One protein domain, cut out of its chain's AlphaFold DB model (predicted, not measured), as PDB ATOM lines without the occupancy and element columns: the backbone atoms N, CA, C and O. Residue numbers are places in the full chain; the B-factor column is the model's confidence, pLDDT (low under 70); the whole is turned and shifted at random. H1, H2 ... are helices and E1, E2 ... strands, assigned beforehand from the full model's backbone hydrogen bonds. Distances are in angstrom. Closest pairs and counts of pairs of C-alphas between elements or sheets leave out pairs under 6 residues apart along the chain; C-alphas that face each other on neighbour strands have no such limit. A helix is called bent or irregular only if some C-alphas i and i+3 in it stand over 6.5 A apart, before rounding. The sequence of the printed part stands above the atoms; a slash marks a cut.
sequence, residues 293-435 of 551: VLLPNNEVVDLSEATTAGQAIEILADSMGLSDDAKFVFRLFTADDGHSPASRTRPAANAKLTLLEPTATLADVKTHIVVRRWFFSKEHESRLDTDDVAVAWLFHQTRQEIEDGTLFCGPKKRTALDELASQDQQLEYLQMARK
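Overview. This is residues 293 to 435 of the 551 residues of the protein "Predicted protein" of Monosiga brevicollis (UniProt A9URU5). A small three-stranded sheet with H1 over one face makes one end of this domain, and a helical hairpin of H5 and H6 makes the other. The long helix H4 lies between them, beside the sheet's E4 edge and touching H6, while H2 and H3 run on one side from H1 toward H4. The 143 printed residues hold six named helices and four named strands, in the order E1 H1 H2 E2 E3 E4 H3 H4 H5 H6; the sheet's order is E3 E2 E4, antiparallel, and the class is mixed, helices and strands. The whole is compact, with a radius of gyration of the C-alphas of 15.3 A and spans of 45 by 33 by 24 A.

Arrangement. E1, residues 300 to 302, pairs with no named strand. H1, residues 309 to 320, is on the sheet of E2, residues 330 to 336, E3, residues 352 to 355, and E4, residues 368 to 373, at a height over the sheet of 8.5 A. H2, residues 324 to 329, touches H1 at a steep tilt of 53 degrees; the closest C-alphas are those of Ala 317 and Lys 327, 6.8 A apart. E2 and E3 form a hairpin, with N 334 and O 354 within hydrogen-bond range at 2.8 A. E4 is antiparallel to E2, with N 333 and O 370 at 2.9 A. H3, residues 378 to 386, touches H2, with C-alphas 326 and 384 6.6 A apart; it is irregular, C-alphas 383 and 386 being 7.1 A apart. H4, residues 388 to 404, only grazes the sheet with residues 390 to 398. H6, residues 426 to 433, touches residues 391 to 398 of H4, the closest C-alphas being 395 and 426, 5.8 A apart. H5, residues 411 to 420, and H6 form a helical hairpin at a shallow tilt of 13 degrees, with C-alphas 417 and 429 closest at 5.8 A. Every O i to N i+4 pair is within hydrogen-bond range in H1, H4 and H6, against 5 of 6 in H5, 0 of 2 in H2 and 1 of 5 in H3; O i to N i+3 pairs within range are 3 of 3 in H2 and 4 of 6 in H3.

Along the chain. E1 begins at C-alpha 300, (62.825, 10.165, 187.489). H1 is 16.3 A long, E2 18.9 A, E4 16.2 A, H3 14.7 A and H5 14.4 A. H4 is 24.1 A long, from (50.027, 20.689, 195.028) to (66.370, 8.108, 207.472). E3 and H6 are 10.2 A each, H2 9.3 A and E1 6.8 A. H6 ends at C-alpha 433, (55.973, 18.360, 210.487).

Size, cuts and confidence. The C-alphas of Thr 307 and Lys 412 are the two farthest apart, at 46.0 A. The printed part has no cut. The links E2 to E3 and E3 to E4 are long, with 15 and 12 residues. The mean pLDDT of the printed part is 83.7; residues 337 to 350 are under 70.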
ATOM      1  N   VAL A 293      67.224  13.182 186.348       78.31
ATOM      2  CA  VAL A 293      66.978  13.848 187.636       78.31
ATOM      3  C   VAL A 293      65.966  13.066 188.466       78.31
ATOM      4  O   VAL A 293      64.867  12.769 188.003       78.31
ATOM      5  N   LEU A 294      66.320  12.757 189.715       80.50
ATOM      6  CA  LEU A 294      65.415  12.156 190.694       80.50
ATOM      7  C   LEU A 294      64.662  13.244 191.476       80.50
ATOM      8  O   LEU A 294      65.272  14.124 192.091       80.50
ATOM      9  N   LEU A 295      63.337  13.144 191.489       84.12
ATOM     10  CA  LEU A 295      62.435  14.010 192.248       84.12
ATOM     11  C   LEU A 295      62.220  13.483 193.683       84.12
ATOM     12  O   LEU A 295      62.433  12.292 193.936       84.12
ATOM     13  N   PRO A 296      61.751  14.307 194.644       84.25
ATOM     14  CA  PRO A 296      61.583  13.874 196.037       84.25
ATOM     15  C   PRO A 296      60.566  12.733 196.211       84.25
ATOM     16  O   PRO A 296      60.739  11.860 197.063       84.25
ATOM     17  N   ASN A 297      59.543  12.691 195.352       75.75
ATOM     18  CA  ASN A 297      58.560  11.605 195.270       75.75
ATOM     19  C   ASN A 297      59.137  10.281 194.713       75.75
ATOM     20  O   ASN A 297      58.479   9.246 194.805       75.75
ATOM     21  N   ASN A 298      60.408  10.263 194.285       71.50
ATOM     22  CA  ASN A 298      61.151   9.150 193.671       71.50
ATOM     23  C   ASN A 298      60.815   8.877 192.196       71.50
ATOM     24  O   ASN A 298      61.241   7.858 191.646       71.50
ATOM     25  N   GLU A 299      60.099   9.783 191.534       75.38
ATOM     26  CA  GLU A 299      60.016   9.799 190.076       75.38
ATOM     27  C   GLU A 299      61.350  10.246 189.467       75.38
ATOM     28  O   GLU A 299      62.141  10.951 190.094       75.38
ATOM     29  N   VAL A 300      61.613   9.812 188.234       77.38
ATOM     30  CA  VAL A 300      62.825  10.165 187.489       77.38
ATOM     31  C   VAL A 300      62.407  10.863 186.205       77.38
ATOM     32  O   VAL A 300      61.715  10.257 185.385       77.38
ATOM     33  N   VAL A 301      62.849  12.106 186.039       76.06
ATOM     34  CA  VAL A 301      62.631  12.922 184.840       76.06
ATOM     35  C   VAL A 301      63.894  12.899 183.979       76.06
ATOM     36  O   VAL A 301      65.014  12.877 184.489       76.06
ATOM     37  N   ASP A 302      63.697  12.861 182.665       76.38
ATOM     38  CA  ASP A 302      64.741  13.007 181.651       76.38
ATOM     39  C   ASP A 302      64.804  14.488 181.257       76.38
ATOM     40  O   ASP A 302      63.786  15.039 180.838       76.38
ATOM     41  N   LEU A 303      65.955  15.135 181.451       71.62
ATOM     42  CA  LEU A 303      66.157  16.560 181.153       71.62
ATOM     43  C   LEU A 303      67.241  16.766 180.089       71.62
ATOM     44  O   LEU A 303      67.963  17.757 180.122       71.62
ATOM     45  N   SER A 304      67.329  15.857 179.116       72.44
ATOM     46  CA  SER A 304      68.278  15.929 177.992       72.44
ATOM     47  C   SER A 304      68.125  17.160 177.072       72.44
ATOM     48  O   SER A 304      68.957  17.375 176.190       72.44
ATOM     49  N   GLU A 305      67.105  18.002 177.283       76.81
ATOM     50  CA  GLU A 305      66.958  19.322 176.646       76.81
ATOM     51  C   GLU A 305      67.628  20.471 177.437       76.81
ATOM     52  O   GLU A 305      67.861  21.549 176.886       76.81
ATOM     53  N   ALA A 306      67.974  20.265 178.714       84.62
ATOM     54  CA  ALA A 306      68.597  21.271 179.574       84.62
ATOM     55  C   ALA A 306      70.132  21.231 179.481       84.62
ATOM     56  O   ALA A 306      70.754  20.195 179.697       84.62
ATOM     57  N   THR A 307      70.779  22.377 179.238       87.44
ATOM     58  CA  THR A 307      72.257  22.450 179.220       87.44
ATOM     59  C   THR A 307      72.855  22.844 180.572       87.44
ATOM     60  O   THR A 307      73.982  22.447 180.885       87.44
ATOM     61  N   THR A 308      72.102  23.582 181.397       91.56
ATOM     62  CA  THR A 308      72.528  24.023 182.734       91.56
ATOM     63  C   THR A 308      71.525  23.665 183.825       91.56
ATOM     64  O   THR A 308      70.332  23.485 183.572       91.56
ATOM     65  N   ALA A 309      71.997  23.628 185.073       90.62
ATOM     66  CA  ALA A 309      71.155  23.372 186.239       90.62
ATOM     67  C   ALA A 309      70.011  24.393 186.416       90.62
ATOM     68  O   ALA A 309      68.941  24.022 186.893       90.62
ATOM     69  N   GLY A 310      70.200  25.651 185.998       90.06
ATOM     70  CA  GLY A 310      69.133  26.655 185.974       90.06
ATOM     71  C   GLY A 310      68.037  26.318 184.957       90.06
ATOM     72  O   GLY A 310      66.866  26.271 185.316       90.06
ATOM     73  N   GLN A 311      68.418  25.988 183.716       90.12
ATOM     74  CA  GLN A 311      67.468  25.576 182.669       90.12
ATOM     75  C   GLN A 311      66.681  24.321 183.062       90.12
ATOM     76  O   GLN A 311      65.490  24.232 182.788       90.12
ATOM     77  N   ALA A 312      67.327  23.367 183.737       89.56
ATOM     78  CA  ALA A 312      66.661  22.171 184.237       89.56
ATOM     79  C   ALA A 312      65.611  22.466 185.323       89.56
ATOM     80  O   ALA A 312      64.602  21.771 185.363       89.56
ATOM     81  N   ILE A 313      65.802  23.484 186.174       88.75
ATOM     82  CA  ILE A 313      64.772  23.900 187.142       88.75
ATOM     83  C   ILE A 313      63.571  24.542 186.436       88.75
ATOM     84  O   ILE A 313      62.446  24.180 186.766       88.75
ATOM     85  N   GLU A 314      63.783  25.409 185.439       86.94
ATOM     86  CA  GLU A 314      62.672  25.980 184.656       86.94
ATOM     87  C   GLU A 314      61.893  24.890 183.901       86.94
ATOM     88  O   GLU A 314      60.678  24.797 184.036       86.94
ATOM     89  N   ILE A 315      62.584  23.988 183.192       84.12
ATOM     90  CA  ILE A 315      61.942  22.889 182.446       84.12
ATOM     91  C   ILE A 315      61.195  21.933 183.390       84.12
ATOM     92  O   ILE A 315      60.096  21.483 183.060       84.12
ATOM     93  N   LEU A 316      61.736  21.633 184.579       84.62
ATOM     94  CA  LEU A 316      61.012  20.869 185.604       84.62
ATOM     95  C   LEU A 316      59.765  21.603 186.097       84.62
ATOM     96  O   LEU A 316      58.729  20.971 186.286       84.62
ATOM     97  N   ALA A 317      59.854  22.912 186.316       83.88
ATOM     98  CA  ALA A 317      58.739  23.689 186.822       83.88
ATOM     99  C   ALA A 317      57.604  23.795 185.797       83.88
ATOM    100  O   ALA A 317      56.466  23.460 186.125       83.88
ATOM    101  N   ASP A 318      57.926  24.134 184.549       80.44
ATOM    102  CA  ASP A 318      56.957  24.262 183.459       80.44
ATOM    103  C   ASP A 318      56.303  22.910 183.101       80.44
ATOM    104  O   ASP A 318      55.107  22.852 182.812       80.44
ATOM    105  N   SER A 319      57.058  21.801 183.147       80.00
ATOM    106  CA  SER A 319      56.536  20.460 182.810       80.00
ATOM    107  C   SER A 319      55.738  19.788 183.933       80.00
ATOM    108  O   SER A 319      54.861  18.969 183.643       80.00
ATOM    109  N   MET A 320      56.013  20.125 185.199       80.94
ATOM    110  CA  MET A 320      55.273  19.614 186.361       80.94
ATOM    111  C   MET A 320      54.124  20.539 186.792       80.94
ATOM    112  O   MET A 320      53.181  20.063 187.419       80.94
ATOM    113  N   GLY A 321      54.175  21.832 186.452       83.12
ATOM    114  CA  GLY A 321      53.202  22.845 186.873       83.12
ATOM    115  C   GLY A 321      53.505  23.494 188.230       83.12
ATOM    116  O   GLY A 321      52.574  23.864 188.937       83.12
ATOM    117  N   LEU A 322      54.785  23.613 188.601       84.50
ATOM    118  CA  LEU A 322      55.208  24.313 189.823       84.50
ATOM    119  C   LEU A 322      55.044  25.829 189.676       84.50
ATOM    120  O   LEU A 322      55.339  26.403 188.627       84.50
ATOM    121  N   SER A 323      54.632  26.480 190.760       86.31
ATOM    122  CA  SER A 323      54.589  27.938 190.875       86.31
ATOM    123  C   SER A 323      55.981  28.570 190.776       86.31
ATOM    124  O   SER A 323      56.987  27.959 191.148       86.31
ATOM    125  N   ASP A 324      56.047  29.834 190.344       83.88
ATOM    126  CA  ASP A 324      57.308  30.581 190.345       83.88
ATOM    127  C   ASP A 324      57.893  30.693 191.767       83.88
ATOM    128  O   ASP A 324      59.090  30.478 191.930       83.88
ATOM    129  N   ASP A 325      57.077  30.875 192.818       82.25
ATOM    130  CA  ASP A 325      57.524  30.800 194.223       82.25
ATOM    131  C   ASP A 325      58.267  29.477 194.526       82.25
ATOM    132  O   ASP A 325      59.332  29.480 195.158       82.25
ATOM    133  N   ALA A 326      57.763  28.334 194.043       85.19
ATOM    134  CA  ALA A 326      58.406  27.037 194.248       85.19
ATOM    135  C   ALA A 326      59.750  26.912 193.503       85.19
ATOM    136  O   ALA A 326      60.670  26.256 194.017       85.19
ATOM    137  N   LYS A 327      59.932  27.607 192.366       82.56
ATOM    138  CA  LYS A 327      61.230  27.696 191.664       82.56
ATOM    139  C   LYS A 327      62.327  28.307 192.536       82.56
ATOM    140  O   LYS A 327      63.497  28.011 192.310       82.56
ATOM    141  N   PHE A 328      62.008  29.102 193.563       81.00
ATOM    142  CA  PHE A 328      63.003  29.641 194.507       81.00
ATOM    143  C   PHE A 328      63.290  28.715 195.698       81.00
ATOM    144  O   PHE A 328      64.352  28.830 196.313       81.00
ATOM    145  N   VAL A 329      62.396  27.765 195.991       87.00
ATOM    146  CA  VAL A 329      62.508  26.829 197.125       87.00
ATOM    147  C   VAL A 329      63.264  25.544 196.770       87.00
ATOM    148  O   VAL A 329      63.938  24.974 197.632       87.00
ATOM    149  N   PHE A 330      63.211  25.084 195.518       91.25
ATOM    150  CA  PHE A 330      63.889  23.858 195.074       91.25
ATOM    151  C   PHE A 330      65.187  24.133 194.298       91.25
ATOM    152  O   PHE A 330      65.274  25.056 193.493       91.25
ATOM    153  N   ARG A 331      66.224  23.315 194.513       93.00
ATOM    154  CA  ARG A 331      67.475  23.338 193.730       93.00
ATOM    155  C   ARG A 331      67.924  21.925 193.373       93.00
ATOM    156  O   ARG A 331      67.526  20.949 194.015       93.00
ATOM    157  N   LEU A 332      68.778  21.837 192.356       93.12
ATOM    158  CA  LEU A 332      69.454  20.602 191.979       93.12
ATOM    159  C   LEU A 332      70.721  20.401 192.812       93.12
ATOM    160  O   LEU A 332      71.474  21.336 193.087       93.12
ATOM    161  N   PHE A 333      70.972  19.148 193.165       93.44
ATOM    162  CA  PHE A 333      72.184  18.699 193.832       93.44
ATOM    163  C   PHE A 333      72.748  17.509 193.071       93.44
ATOM    164  O   PHE A 333      71.989  16.645 192.633       93.44
ATOM    165  N   THR A 334      74.071  17.407 192.976       91.44
ATOM    166  CA  THR A 334      74.687  16.104 192.719       91.44
ATOM    167  C   THR A 334      74.646  15.280 194.003       91.44
ATOM    168  O   THR A 334      74.771  15.826 195.099       91.44
ATOM    169  N   ALA A 335      74.466  13.970 193.882       87.38
ATOM    170  CA  ALA A 335      74.456  13.016 194.978       87.38
ATOM    171  C   ALA A 335      75.450  11.893 194.663       87.38
ATOM    172  O   ALA A 335      75.172  11.007 193.854       87.38
ATOM    173  N   ASP A 336      76.625  11.959 195.287       83.25
ATOM    174  CA  ASP A 336      77.654  10.926 195.173       83.25
ATOM    175  C   ASP A 336      77.508   9.887 196.294       83.25
ATOM    176  O   ASP A 336      77.739  10.174 197.471       83.25
ATOM    177  N   ASP A 337      77.110   8.676 195.923       68.19
ATOM    178  CA  ASP A 337      77.071   7.495 196.786       68.19
ATOM    179  C   ASP A 337      77.880   6.317 196.202       68.19
ATOM    180  O   ASP A 337      77.672   5.160 196.579       68.19
ATOM    181  N   GLY A 338      78.789   6.599 195.260       63.19
ATOM    182  CA  GLY A 338      79.559   5.591 194.531       63.19
ATOM    183  C   GLY A 338      78.798   4.851 193.419       63.19
ATOM    184  O   GLY A 338      79.352   3.909 192.843       63.19
ATOM    185  N   HIS A 339      77.558   5.232 193.086       56.34
ATOM    186  CA  HIS A 339      76.826   4.688 191.937       56.34
ATOM    187  C   HIS A 339      76.977   5.538 190.667       56.34
ATOM    188  O   HIS A 339      77.293   6.725 190.688       56.34
ATOM    189  N   SER A 340      76.763   4.891 189.518       55.38
ATOM    190  CA  SER A 340      76.741   5.554 188.211       55.38
ATOM    191  C   SER A 340      75.393   6.259 187.994       55.38
ATOM    192  O   SER A 340      74.366   5.632 188.277       55.38
ATOM    193  N   PRO A 341      75.359   7.481 187.417       53.75
ATOM    194  CA  PRO A 341      74.137   8.273 187.210       53.75
ATOM    195  C   PRO A 341      73.016   7.520 186.479       53.75
ATOM    196  O   PRO A 341      71.841   7.751 186.746       53.75
ATOM    197  N   ALA A 342      73.358   6.537 185.639       49.25
ATOM    198  CA  ALA A 342      72.407   5.660 184.959       49.25
ATOM    199  C   ALA A 342      71.578   4.730 185.884       49.25
ATOM    200  O   ALA A 342      70.680   4.030 185.399       49.25
ATOM    201  N   SER A 343      71.858   4.670 187.194       52.31
ATOM    202  CA  SER A 343      71.021   3.939 188.156       52.31
ATOM    203  C   SER A 343      69.737   4.712 188.474       52.31
ATOM    204  O   SER A 343      69.772   5.826 188.979       52.31
ATOM    205  N   ARG A 344      68.571   4.098 188.247       55.84
ATOM    206  CA  ARG A 344      67.254   4.660 188.624       55.84
ATOM    207  C   ARG A 344      66.872   4.324 190.074       55.84
ATOM    208  O   ARG A 344      65.717   4.028 190.366       55.84
ATOM    209  N   THR A 345      67.863   4.270 190.956       55.91
ATOM    210  CA  THR A 345      67.715   4.003 192.392       55.91
ATOM    211  C   THR A 345      67.868   5.308 193.156       55.91
ATOM    212  O   THR A 345      68.678   6.145 192.767       55.91
ATOM    213  N   ARG A 346      67.136   5.475 194.264       63.69
ATOM    214  CA  ARG A 346      67.395   6.580 195.197       63.69
ATOM    215  C   ARG A 346      68.860   6.500 195.666       63.69
ATOM    216  O   ARG A 346      69.258   5.409 196.084       63.69
ATOM    217  N   PRO A 347      69.644   7.595 195.632       65.06
ATOM    218  CA  PRO A 347      70.964   7.623 196.248       65.06
ATOM    219  C   PRO A 347      70.893   7.236 197.726       65.06
ATOM    220  O   PRO A 347      69.911   7.546 198.409       65.06
ATOM    221  N   ALA A 348      71.932   6.580 198.235       66.56
ATOM    222  CA  ALA A 348      71.994   6.201 199.642       66.56
ATOM    223  C   ALA A 348      71.816   7.423 200.568       66.56
ATOM    224  O   ALA A 348      72.334   8.504 200.293       66.56
ATOM    225  N   ALA A 349      71.148   7.254 201.715       63.34
ATOM    226  CA  ALA A 349      70.882   8.347 202.664       63.34
ATOM    227  C   ALA A 349      72.155   9.072 203.169       63.34
ATOM    228  O   ALA A 349      72.095  10.213 203.618       63.34
ATOM    229  N   ASN A 350      73.321   8.423 203.073       65.38
ATOM    230  CA  ASN A 350      74.637   8.969 203.412       65.38
ATOM    231  C   ASN A 350      75.440   9.509 202.205       65.38
ATOM    232  O   ASN A 350      76.653   9.722 202.345       65.38
ATOM    233  N   ALA A 351      74.802   9.708 201.045       78.38
ATOM    234  CA  ALA A 351      75.405  10.308 199.856       78.38
ATOM    235  C   ALA A 351      76.047  11.669 200.168       78.38
ATOM    236  O   ALA A 351      75.557  12.446 200.995       78.38
ATOM    237  N   LYS A 352      77.148  11.992 199.492       85.12
ATOM    238  CA  LYS A 352      77.715  13.340 199.503       85.12
ATOM    239  C   LYS A 352      76.935  14.202 198.513       85.12
ATOM    240  O   LYS A 352      77.154  14.135 197.306       85.12
ATOM    241  N   LEU A 353      76.020  15.006 199.048       90.62
ATOM    242  CA  LEU A 353      75.313  16.026 198.279       90.62
ATOM    243  C   LEU A 353      76.244  17.202 197.949       90.62
ATOM    244  O   LEU A 353      77.010  17.632 198.810       90.62
ATOM    245  N   THR A 354      76.143  17.761 196.744       92.19
ATOM    246  CA  THR A 354      76.777  19.040 196.369       92.19
ATOM    247  C   THR A 354      75.755  19.896 195.631       92.19
ATOM    248  O   THR A 354      75.131  19.406 194.696       92.19
ATOM    249  N   LEU A 355      75.566  21.154 196.037       94.38
ATOM    250  CA  LEU A 355      74.670  22.087 195.344       94.38
ATOM    251  C   LEU A 355      75.172  22.336 193.912       94.38
ATOM    252  O   LEU A 355      76.364  22.573 193.715       94.38
ATOM    253  N   LEU A 356      74.266  22.303 192.932       92.62
ATOM    254  CA  LEU A 356      74.541  22.784 191.581       92.62
ATOM    255  C   LEU A 356      74.133  24.257 191.476       92.62
ATOM    256  O   LEU A 356      72.962  24.603 191.627       92.62
ATOM    257  N   GLU A 357      75.110  25.120 191.200       90.81
ATOM    258  CA  GLU A 357      74.855  26.522 190.860       90.81
ATOM    259  C   GLU A 357      74.079  26.617 189.529       90.81
ATOM    260  O   GLU A 357      74.326  25.798 188.640       90.81
ATOM    261  N   PRO A 358      73.200  27.619 189.314       90.06
ATOM    262  CA  PRO A 358      72.362  27.703 188.106       90.06
ATOM    263  C   PRO A 358      73.131  27.712 186.771       90.06
ATOM    264  O   PRO A 358      72.587  27.340 185.728       90.06
ATOM    265  N   THR A 359      74.399  28.124 186.795       91.44
ATOM    266  CA  THR A 359      75.313  28.176 185.644       91.44
ATOM    267  C   THR A 359      76.109  26.885 185.408       91.44
ATOM    268  O   THR A 359      76.867  26.822 184.443       91.44
ATOM    269  N   ALA A 360      75.969  25.861 186.255       90.12
ATOM    270  CA  ALA A 360      76.691  24.599 186.110       90.12
ATOM    271  C   ALA A 360      76.173  23.783 184.911       90.12
ATOM    272  O   ALA A 360      74.968  23.541 184.805       90.12
ATOM    273  N   THR A 361      77.083  23.332 184.039       90.12
ATOM    274  CA  THR A 361      76.787  22.411 182.930       90.12
ATOM    275  C   THR A 361      76.313  21.063 183.461       90.12
ATOM    276  O   THR A 361      76.973  20.480 184.323       90.12
ATOM    277  N   LEU A 362      75.234  20.508 182.905       85.19
ATOM    278  CA  LEU A 362      74.766  19.173 183.305       85.19
ATOM    279  C   LEU A 362      75.649  18.053 182.736       85.19
ATOM    280  O   LEU A 362      76.030  17.149 183.473       85.19
ATOM    281  N   ALA A 363      76.133  18.202 181.500       81.88
ATOM    282  CA  ALA A 363      77.039  17.249 180.848       81.88
ATOM    283  C   ALA A 363      78.403  17.033 181.557       81.88
ATOM    284  O   ALA A 363      79.123  16.084 181.237       81.88
ATOM    285  N   ASP A 364      78.776  17.896 182.512       83.00
ATOM    286  CA  ASP A 364      79.967  17.723 183.358       83.00
ATOM    287  C   ASP A 364      79.697  16.855 184.610       83.00
ATOM    288  O   ASP A 364      80.646  16.372 185.247       83.00
ATOM    289  N   VAL A 365      78.425  16.627 184.961       82.38
ATOM    290  CA  VAL A 365      77.984  15.842 186.123       82.38
ATOM    291  C   VAL A 365      78.161  14.341 185.865       82.38
ATOM    292  O   VAL A 365      77.911  13.826 184.778       82.38
ATOM    293  N   LYS A 366      78.654  13.613 186.877       77.38
ATOM    294  CA  LYS A 366      79.057  12.191 186.769       77.38
ATOM    295  C   LYS A 366      78.471  11.303 187.868       77.38
ATOM    296  O   LYS A 366      78.910  10.170 188.039       77.38
ATOM    297  N   THR A 367      77.501  11.829 188.605       80.50
ATOM    298  CA  THR A 367      76.794  11.212 189.738       80.50
ATOM    299  C   THR A 367      75.313  11.588 189.649       80.50
ATOM    300  O   THR A 367      74.930  12.358 188.770       80.50
ATOM    301  N   HIS A 368      74.450  11.024 190.498       80.56
ATOM    302  CA  HIS A 368      73.008  11.279 190.412       80.56
ATOM    303  C   HIS A 368      72.671  12.760 190.597       80.56
ATOM    304  O   HIS A 368      73.198  13.392 191.510       80.56
ATOM    305  N   ILE A 369      71.756  13.296 189.789       87.50
ATOM    306  CA  ILE A 369      71.155  14.609 190.038       87.50
ATOM    307  C   ILE A 369      69.858  14.389 190.822       87.50
ATOM    308  O   ILE A 369      69.030  13.555 190.452       87.50
ATOM    309  N   VAL A 370      69.677  15.131 191.912       89.94
ATOM    310  CA  VAL A 370      68.466  15.099 192.741       89.94
ATOM    311  C   VAL A 370      67.907  16.505 192.923       89.94
ATOM    312  O   VAL A 370      68.665  17.454 193.127       89.94
ATOM    313  N   VAL A 371      66.584  16.643 192.911       92.06
ATOM    314  CA  VAL A 371      65.920  17.844 193.434       92.06
ATOM    315  C   VAL A 371      65.855  17.747 194.959       92.06
ATOM    316  O   VAL A 371      65.447  16.716 195.497       92.06
ATOM    317  N   ARG A 372      66.198  18.828 195.670       92.00
ATOM    318  CA  ARG A 372      65.830  19.014 197.086       92.00
ATOM    319  C   ARG A 372      65.428  20.454 197.378       92.00
ATOM    320  O   ARG A 372      65.851  21.392 196.706       92.00
ATOM    321  N   ARG A 373      64.658  20.615 198.452       92.00
ATOM    322  CA  ARG A 373      64.361  21.886 199.117       92.00
ATOM    323  C   ARG A 373      65.666  22.546 199.599       92.00
ATOM    324  O   ARG A 373      66.335  22.023 200.495       92.00
ATOM    325  N   TRP A 374      66.020  23.689 199.012       92.81
ATOM    326  CA  TRP A 374      67.191  24.511 199.348       92.81
ATOM    327  C   TRP A 374      66.751  25.849 199.942       92.81
ATOM    328  O   TRP A 374      67.012  26.933 199.424       92.81
ATOM    329  N   PHE A 375      66.000  25.726 201.025       89.12
ATOM    330  CA  PHE A 375      65.262  26.811 201.636       89.12
ATOM    331  C   PHE A 375      65.083  26.500 203.121       89.12
ATOM    332  O   PHE A 375      64.973  25.325 203.472       89.12
ATOM    333  N   PHE A 376      65.063  27.491 204.004       88.69
ATOM    334  CA  PHE A 376      65.048  27.267 205.453       88.69
ATOM    335  C   PHE A 376      63.807  27.859 206.132       88.69
ATOM    336  O   PHE A 376      63.245  27.203 207.013       88.69
ATOM    337  N   SER A 377      63.350  29.051 205.730       85.12
ATOM    338  CA  SER A 377      62.231  29.754 206.379       85.12
ATOM    339  C   SER A 377      60.897  28.993 206.280       85.12
ATOM    340  O   SER A 377      60.346  28.786 205.202       85.12
ATOM    341  N   LYS A 378      60.329  28.594 207.425       85.62
ATOM    342  CA  LYS A 378      59.079  27.804 207.485       85.62
ATOM    343  C   LYS A 378      57.832  28.588 207.069       85.62
ATOM    344  O   LYS A 378      56.856  27.992 206.628       85.62
ATOM    345  N   GLU A 379      57.857  29.900 207.274       79.25
ATOM    346  CA  GLU A 379      56.746  30.807 206.982       79.25
ATOM    347  C   GLU A 379      56.623  31.024 205.474       79.25
ATOM    348  O   GLU A 379      55.584  30.731 204.887       79.25
ATOM    349  N   HIS A 380      57.731  31.377 204.822       77.44
ATOM    350  CA  HIS A 380      57.806  31.472 203.367       77.44
ATOM    351  C   HIS A 380      57.560  30.115 202.680       77.44
ATOM    352  O   HIS A 380      56.878  30.074 201.665       77.44
ATOM    353  N   GLU A 381      58.005  28.990 203.259       87.00
ATOM    354  CA  GLU A 381      57.656  27.650 202.753       87.00
ATOM    355  C   GLU A 381      56.133  27.399 202.758       87.00
ATOM    356  O   GLU A 381      55.628  26.708 201.877       87.00
ATOM    357  N   SER A 382      55.383  27.982 203.702       86.69
ATOM    358  CA  SER A 382      53.918  27.855 203.740       86.69
ATOM    359  C   SER A 382      53.172  28.710 202.706       86.69
ATOM    360  O   SER A 382      51.979  28.497 202.507       86.69
ATOM    361  N   ARG A 383      53.860  29.599 201.966       85.31
ATOM    362  CA  ARG A 383      53.305  30.215 200.739       85.31
ATOM    363  C   ARG A 383      53.003  29.158 199.670       85.31
ATOM    364  O   ARG A 383      52.088  29.340 198.879       85.31
ATOM    365  N   LEU A 384      53.726  28.032 199.690       89.94
ATOM    366  CA  LEU A 384      53.539  26.914 198.762       89.94
ATOM    367  C   LEU A 384      52.382  25.977 199.147       89.94
ATOM    368  O   LEU A 384      52.158  24.989 198.458       89.94
ATOM    369  N   ASP A 385      51.615  26.266 200.205       92.94
ATOM    370  CA  ASP A 385      50.483  25.427 200.640       92.94
ATOM    371  C   ASP A 385      49.303  25.413 199.637       92.94
ATOM    372  O   ASP A 385      48.336  24.681 199.842       92.94
ATOM    373  N   THR A 386      49.380  26.197 198.553       90.44
ATOM    374  CA  THR A 386      48.458  26.178 197.400       90.44
ATOM    375  C   THR A 386      49.073  25.605 196.114       90.44
ATOM    376  O   THR A 386      48.448  25.686 195.060       90.44
ATOM    377  N   ASP A 387      50.297  25.076 196.170       90.69
ATOM    378  CA  ASP A 387      50.991  24.416 195.058       90.69
ATOM    379  C   ASP A 387      51.071  22.911 195.359       90.69
ATOM    380  O   ASP A 387      51.923  22.458 196.126       90.69
ATOM    381  N   ASP A 388      50.155  22.132 194.775       87.88
ATOM    382  CA  ASP A 388      50.027  20.689 195.028       87.88
ATOM    383  C   ASP A 388      51.329  19.914 194.736       87.88
ATOM    384  O   ASP A 388      51.637  18.921 195.403       87.88
ATOM    385  N   VAL A 389      52.128  20.370 193.763       88.38
ATOM    386  CA  VAL A 389      53.388  19.719 193.371       88.38
ATOM    387  C   VAL A 389      54.476  20.016 194.396       88.38
ATOM    388  O   VAL A 389      55.177  19.101 194.840       88.38
ATOM    389  N   ALA A 390      54.589  21.273 194.827       91.94
ATOM    390  CA  ALA A 390      55.485  21.661 195.903       91.94
ATOM    391  C   ALA A 390      55.108  20.974 197.223       91.94
ATOM    392  O   ALA A 390      55.994  20.433 197.886       91.94
ATOM    393  N   VAL A 391      53.818  20.914 197.577       94.12
ATOM    394  CA  VAL A 391      53.311  20.167 198.741       94.12
ATOM    395  C   VAL A 391      53.734  18.700 198.662       94.12
ATOM    396  O   VAL A 391      54.329  18.200 199.618       94.12
ATOM    397  N   ALA A 392      53.540  18.025 197.526       90.94
ATOM    398  CA  ALA A 392      53.962  16.634 197.359       90.94
ATOM    399  C   ALA A 392      55.485  16.453 197.485       90.94
ATOM    400  O   ALA A 392      55.965  15.536 198.161       90.94
ATOM    401  N   TRP A 393      56.276  17.342 196.882       93.25
ATOM    402  CA  TRP A 393      57.738  17.298 196.952       93.25
ATOM    403  C   TRP A 393      58.260  17.540 198.378       93.25
ATOM    404  O   TRP A 393      59.117  16.788 198.857       93.25
ATOM    405  N   LEU A 394      57.708  18.531 199.085       95.12
ATOM    406  CA  LEU A 394      57.994  18.808 200.494       95.12
ATOM    407  C   LEU A 394      57.586  17.627 201.389       95.12
ATOM    408  O   LEU A 394      58.361  17.226 202.262       95.12
ATOM    409  N   PHE A 395      56.403  17.046 201.166       95.56
ATOM    410  CA  PHE A 395      55.875  15.897 201.909       95.56
ATOM    411  C   PHE A 395      56.799  14.685 201.783       95.56
ATOM    412  O   PHE A 395      57.242  14.138 202.796       95.56
ATOM    413  N   HIS A 396      57.159  14.299 200.557       90.50
ATOM    414  CA  HIS A 396      58.029  13.150 200.327       90.50
ATOM    415  C   HIS A 396      59.458  13.369 200.849       90.50
ATOM    416  O   HIS A 396      60.009  12.453 201.467       90.50
ATOM    417  N   GLN A 397      60.039  14.570 200.691       91.94
ATOM    418  CA  GLN A 397      61.349  14.885 201.278       91.94
ATOM    419  C   GLN A 397      61.303  14.821 202.814       91.94
ATOM    420  O   GLN A 397      62.127  14.136 203.420       91.94
ATOM    421  N   THR A 398      60.324  15.478 203.442       93.69
ATOM    422  CA  THR A 398      60.148  15.486 204.905       93.69
ATOM    423  C   THR A 398      59.963  14.072 205.442       93.69
ATOM    424  O   THR A 398      60.586  13.681 206.430       93.69
ATOM    425  N   ARG A 399      59.125  13.271 204.775       89.69
ATOM    426  CA  ARG A 399      58.887  11.878 205.142       89.69
ATOM    427  C   ARG A 399      60.177  11.065 205.096       89.69
ATOM    428  O   ARG A 399      60.446  10.335 206.051       89.69
ATOM    429  N   GLN A 400      60.982  11.216 204.040       83.56
ATOM    430  CA  GLN A 400      62.293  10.577 203.967       83.56
ATOM    431  C   GLN A 400      63.199  11.036 205.116       83.56
ATOM    432  O   GLN A 400      63.806  10.194 205.766       83.56
ATOM    433  N   GLU A 401      63.280  12.334 205.408       84.62
ATOM    434  CA  GLU A 401      64.159  12.865 206.460       84.62
ATOM    435  C   GLU A 401      63.814  12.299 207.855       84.62
ATOM    436  O   GLU A 401      64.710  12.047 208.661       84.62
ATOM    437  N   ILE A 402      62.541  11.986 208.128       82.75
ATOM    438  CA  ILE A 402      62.128  11.306 209.370       82.75
ATOM    439  C   ILE A 402      62.324   9.773 209.295       82.75
ATOM    440  O   ILE A 402      62.501   9.125 210.327       82.75
ATOM    441  N   GLU A 403      62.275   9.154 208.110       78.50
ATOM    442  CA  GLU A 403      62.542   7.712 207.916       78.50
ATOM    443  C   GLU A 403      64.042   7.368 207.984       78.50
ATOM    444  O   GLU A 403      64.411   6.378 208.617       78.50
ATOM    445  N   ASP A 404      64.904   8.213 207.411       72.19
ATOM    446  CA  ASP A 404      66.370   8.108 207.472       72.19
ATOM    447  C   ASP A 404      66.949   8.656 208.795       72.19
ATOM    448  O   ASP A 404      68.097   8.371 209.139       72.19
ATOM    449  N   GLY A 405      66.149   9.402 209.566       71.12
ATOM    450  CA  GLY A 405      66.488   9.889 210.907       71.12
ATOM    451  C   GLY A 405      67.247  11.219 210.957       71.12
ATOM    452  O   GLY A 405      67.687  11.612 212.036       71.12
ATOM    453  N   THR A 406      67.388  11.928 209.833       75.38
ATOM    454  CA  THR A 406      67.992  13.272 209.783       75.38
ATOM    455  C   THR A 406      67.084  14.353 210.379       75.38
ATOM    456  O   THR A 406      67.588  15.358 210.877       75.38
ATOM    457  N   LEU A 407      65.764  14.133 210.397       79.25
ATOM    458  CA  LEU A 407      64.785  14.956 211.104       79.25
ATOM    459  C   LEU A 407      64.177  14.176 212.280       79.25
ATOM    460  O   LEU A 407      63.376  13.256 212.102       79.25
ATOM    461  N   PHE A 408      64.530  14.561 213.509       77.06
ATOM    462  CA  PHE A 408      64.053  13.869 214.706       77.06
ATOM    463  C   PHE A 408      62.544  14.055 214.935       77.06
ATOM    464  O   PHE A 408      62.049  15.163 215.155       77.06
ATOM    465  N   CYS A 409      61.814  12.939 214.996       79.12
ATOM    466  CA  CYS A 409      60.399  12.915 215.348       79.12
ATOM    467  C   CYS A 409      60.118  11.926 216.487       79.12
ATOM    468  O   CYS A 409      60.168  10.710 216.307       79.12
ATOM    469  N   GLY A 410      59.762  12.451 217.663       73.81
ATOM    470  CA  GLY A 410      59.412  11.629 218.825       73.81
ATOM    471  C   GLY A 410      58.173  10.740 218.580       73.81
ATOM    472  O   GLY A 410      57.258  11.167 217.865       73.81
ATOM    473  N   PRO A 411      58.074   9.544 219.204       76.06
ATOM    474  CA  PRO A 411      57.123   8.498 218.804       76.06
ATOM    475  C   PRO A 411      55.660   8.941 218.666       76.06
ATOM    476  O   PRO A 411      55.016   8.609 217.679       76.06
ATOM    477  N   LYS A 412      55.149   9.759 219.601       82.06
ATOM    478  CA  LYS A 412      53.764  10.272 219.555       82.06
ATOM    479  C   LYS A 412      53.468  11.102 218.299       82.06
ATOM    480  O   LYS A 412      52.381  10.985 217.748       82.06
ATOM    481  N   LYS A 413      54.419  11.936 217.858       83.69
ATOM    482  CA  LYS A 413      54.283  12.715 216.616       83.69
ATOM    483  C   LYS A 413      54.469  11.821 215.390       83.69
ATOM    484  O   LYS A 413      53.746  11.996 214.419       83.69
ATOM    485  N   ARG A 414      55.372  10.829 215.453       84.38
ATOM    486  CA  ARG A 414      55.607   9.891 214.344       84.38
ATOM    487  C   ARG A 414      54.341   9.094 214.018       84.38
ATOM    488  O   ARG A 414      53.966   9.062 212.859       84.38
ATOM    489  N   THR A 415      53.627   8.566 215.020       85.25
ATOM    490  CA  THR A 415      52.351   7.854 214.800       85.25
ATOM    491  C   THR A 415      51.293   8.719 214.108       85.25
ATOM    492  O   THR A 415      50.661   8.246 213.172       85.25
ATOM    493  N   ALA A 416      51.124   9.981 214.520       91.38
ATOM    494  CA  ALA A 416      50.153  10.883 213.894       91.38
ATOM    495  C   ALA A 416      50.550  11.276 212.455       91.38
ATOM    496  O   ALA A 416      49.696  11.361 211.578       91.38
ATOM    497  N   LEU A 417      51.847  11.459 212.191       90.62
ATOM    498  CA  LEU A 417      52.370  11.684 210.840       90.62
ATOM    499  C   LEU A 417      52.208  10.440 209.946       90.62
ATOM    500  O   LEU A 417      51.813  10.572 208.792       90.62
ATOM    501  N   ASP A 418      52.463   9.237 210.464       87.06
ATOM    502  CA  ASP A 418      52.239   7.980 209.735       87.06
ATOM    503  C   ASP A 418      50.750   7.752 209.415       87.06
ATOM    504  O   ASP A 418      50.430   7.218 208.353       87.06
ATOM    505  N   GLU A 419      49.840   8.190 210.292       89.56
ATOM    506  CA  GLU A 419      48.394   8.158 210.056       89.56
ATOM    507  C   GLU A 419      47.983   9.124 208.930       89.56
ATOM    508  O   GLU A 419      47.380   8.674 207.954       89.56
ATOM    509  N   LEU A 420      48.388  10.399 208.989       92.19
ATOM    510  CA  LEU A 420      48.136  11.386 207.921       92.19
ATOM    511  C   LEU A 420      48.702  10.920 206.568       92.19
ATOM    512  O   LEU A 420      48.010  10.954 205.553       92.19
ATOM    513  N   ALA A 421      49.925  10.380 206.563       85.69
ATOM    514  CA  ALA A 421      50.565   9.823 205.371       85.69
ATOM    515  C   ALA A 421      49.940   8.504 204.869       85.69
ATOM    516  O   ALA A 421      50.294   8.046 203.785       85.69
ATOM    517  N   SER A 422      49.044   7.877 205.639       86.44
ATOM    518  CA  SER A 422      48.235   6.730 205.194       86.44
ATOM    519  C   SER A 422      46.869   7.134 204.625       86.44
ATOM    520  O   SER A 422      46.229   6.329 203.952       86.44
ATOM    521  N   GLN A 423      46.447   8.377 204.880       88.75
ATOM    522  CA  GLN A 423      45.206   8.994 204.397       88.75
ATOM    523  C   GLN A 423      45.459   9.992 203.248       88.75
ATOM    524  O   GLN A 423      44.538  10.672 202.814       88.75
ATOM    525  N   ASP A 424      46.708  10.070 202.774       87.56
ATOM    526  CA  ASP A 424      47.217  11.002 201.755       87.56
ATOM    527  C   ASP A 424      47.006  12.497 202.087       87.56
ATOM    528  O   ASP A 424      46.940  13.358 201.214       87.56
ATOM    529  N   GLN A 425      46.938  12.827 203.382       93.88
ATOM    530  CA  GLN A 425      46.791  14.198 203.886       93.88
ATOM    531  C   GLN A 425      48.148  14.916 203.929       93.88
ATOM    532  O   GLN A 425      48.729  15.156 204.992       93.88
ATOM    533  N   GLN A 426      48.701  15.188 202.744       94.56
ATOM    534  CA  GLN A 426      50.069  15.687 202.563       94.56
ATOM    535  C   GLN A 426      50.268  17.101 203.137       94.56
ATOM    536  O   GLN A 426      51.289  17.375 203.774       94.56
ATOM    537  N   LEU A 427      49.275  17.982 202.990       95.75
ATOM    538  CA  LEU A 427      49.322  19.344 203.523       95.75
ATOM    539  C   LEU A 427      49.247  19.353 205.059       95.75
ATOM    540  O   LEU A 427      50.074  19.976 205.725       95.75
ATOM    541  N   GLU A 428      48.315  18.609 205.654       97.50
ATOM    542  CA  GLU A 428      48.185  18.485 207.109       97.50
ATOM    543  C   GLU A 428      49.410  17.797 207.733       97.50
ATOM    544  O   GLU A 428      49.848  18.173 208.828       97.50
ATOM    545  N   TYR A 429      50.017  16.842 207.017       97.50
ATOM    546  CA  TYR A 429      51.305  16.250 207.377       97.50
ATOM    547  C   TYR A 429      52.392  17.325 207.472       97.50
ATOM    548  O   TYR A 429      53.074  17.400 208.496       97.50
ATOM    549  N   LEU A 430      52.531  18.204 206.472       96.56
ATOM    550  CA  LEU A 430      53.494  19.313 206.507       96.56
ATOM    551  C   LEU A 430      53.180  20.321 207.616       96.56
ATOM    552  O   LEU A 430      54.070  20.696 208.381       96.56
ATOM    553  N   GLN A 431      51.915  20.693 207.801       95.12
ATOM    554  CA  GLN A 431      51.487  21.567 208.898       95.12
ATOM    555  C   GLN A 431      51.752  20.964 210.289       95.12
ATOM    556  O   GLN A 431      51.867  21.708 211.272       95.12
ATOM    557  N   MET A 432      51.861  19.638 210.419       95.12
ATOM    558  CA  MET A 432      52.336  18.975 211.635       95.12
ATOM    559  C   MET A 432      53.870  18.865 211.682       95.12
ATOM    560  O   MET A 432      54.462  19.123 212.734       95.12
ATOM    561  N   ALA A 433      54.526  18.540 210.570       94.75
ATOM    562  CA  ALA A 433      55.973  18.360 210.487       94.75
ATOM    563  C   ALA A 433      56.745  19.673 210.683       94.75
ATOM    564  O   ALA A 433      57.734  19.686 211.413       94.75
ATOM    565  N   ARG A 434      56.235  20.810 210.185       93.44
ATOM    566  CA  ARG A 434      56.761  22.165 210.454       93.44
ATOM    567  C   ARG A 434      56.867  22.478 211.956       93.44
ATOM    568  O   ARG A 434      57.725  23.263 212.368       93.44
ATOM    569  N   LYS A 435      56.066  21.801 212.794       91.19
ATOM    570  CA  LYS A 435      56.075  21.864 214.273       91.19
ATOM    571  C   LYS A 435      57.050  20.857 214.918       91.19
ATOM    572  O   LYS A 435      56.965  20.606 216.127       91.19
TER     573      LYS A 435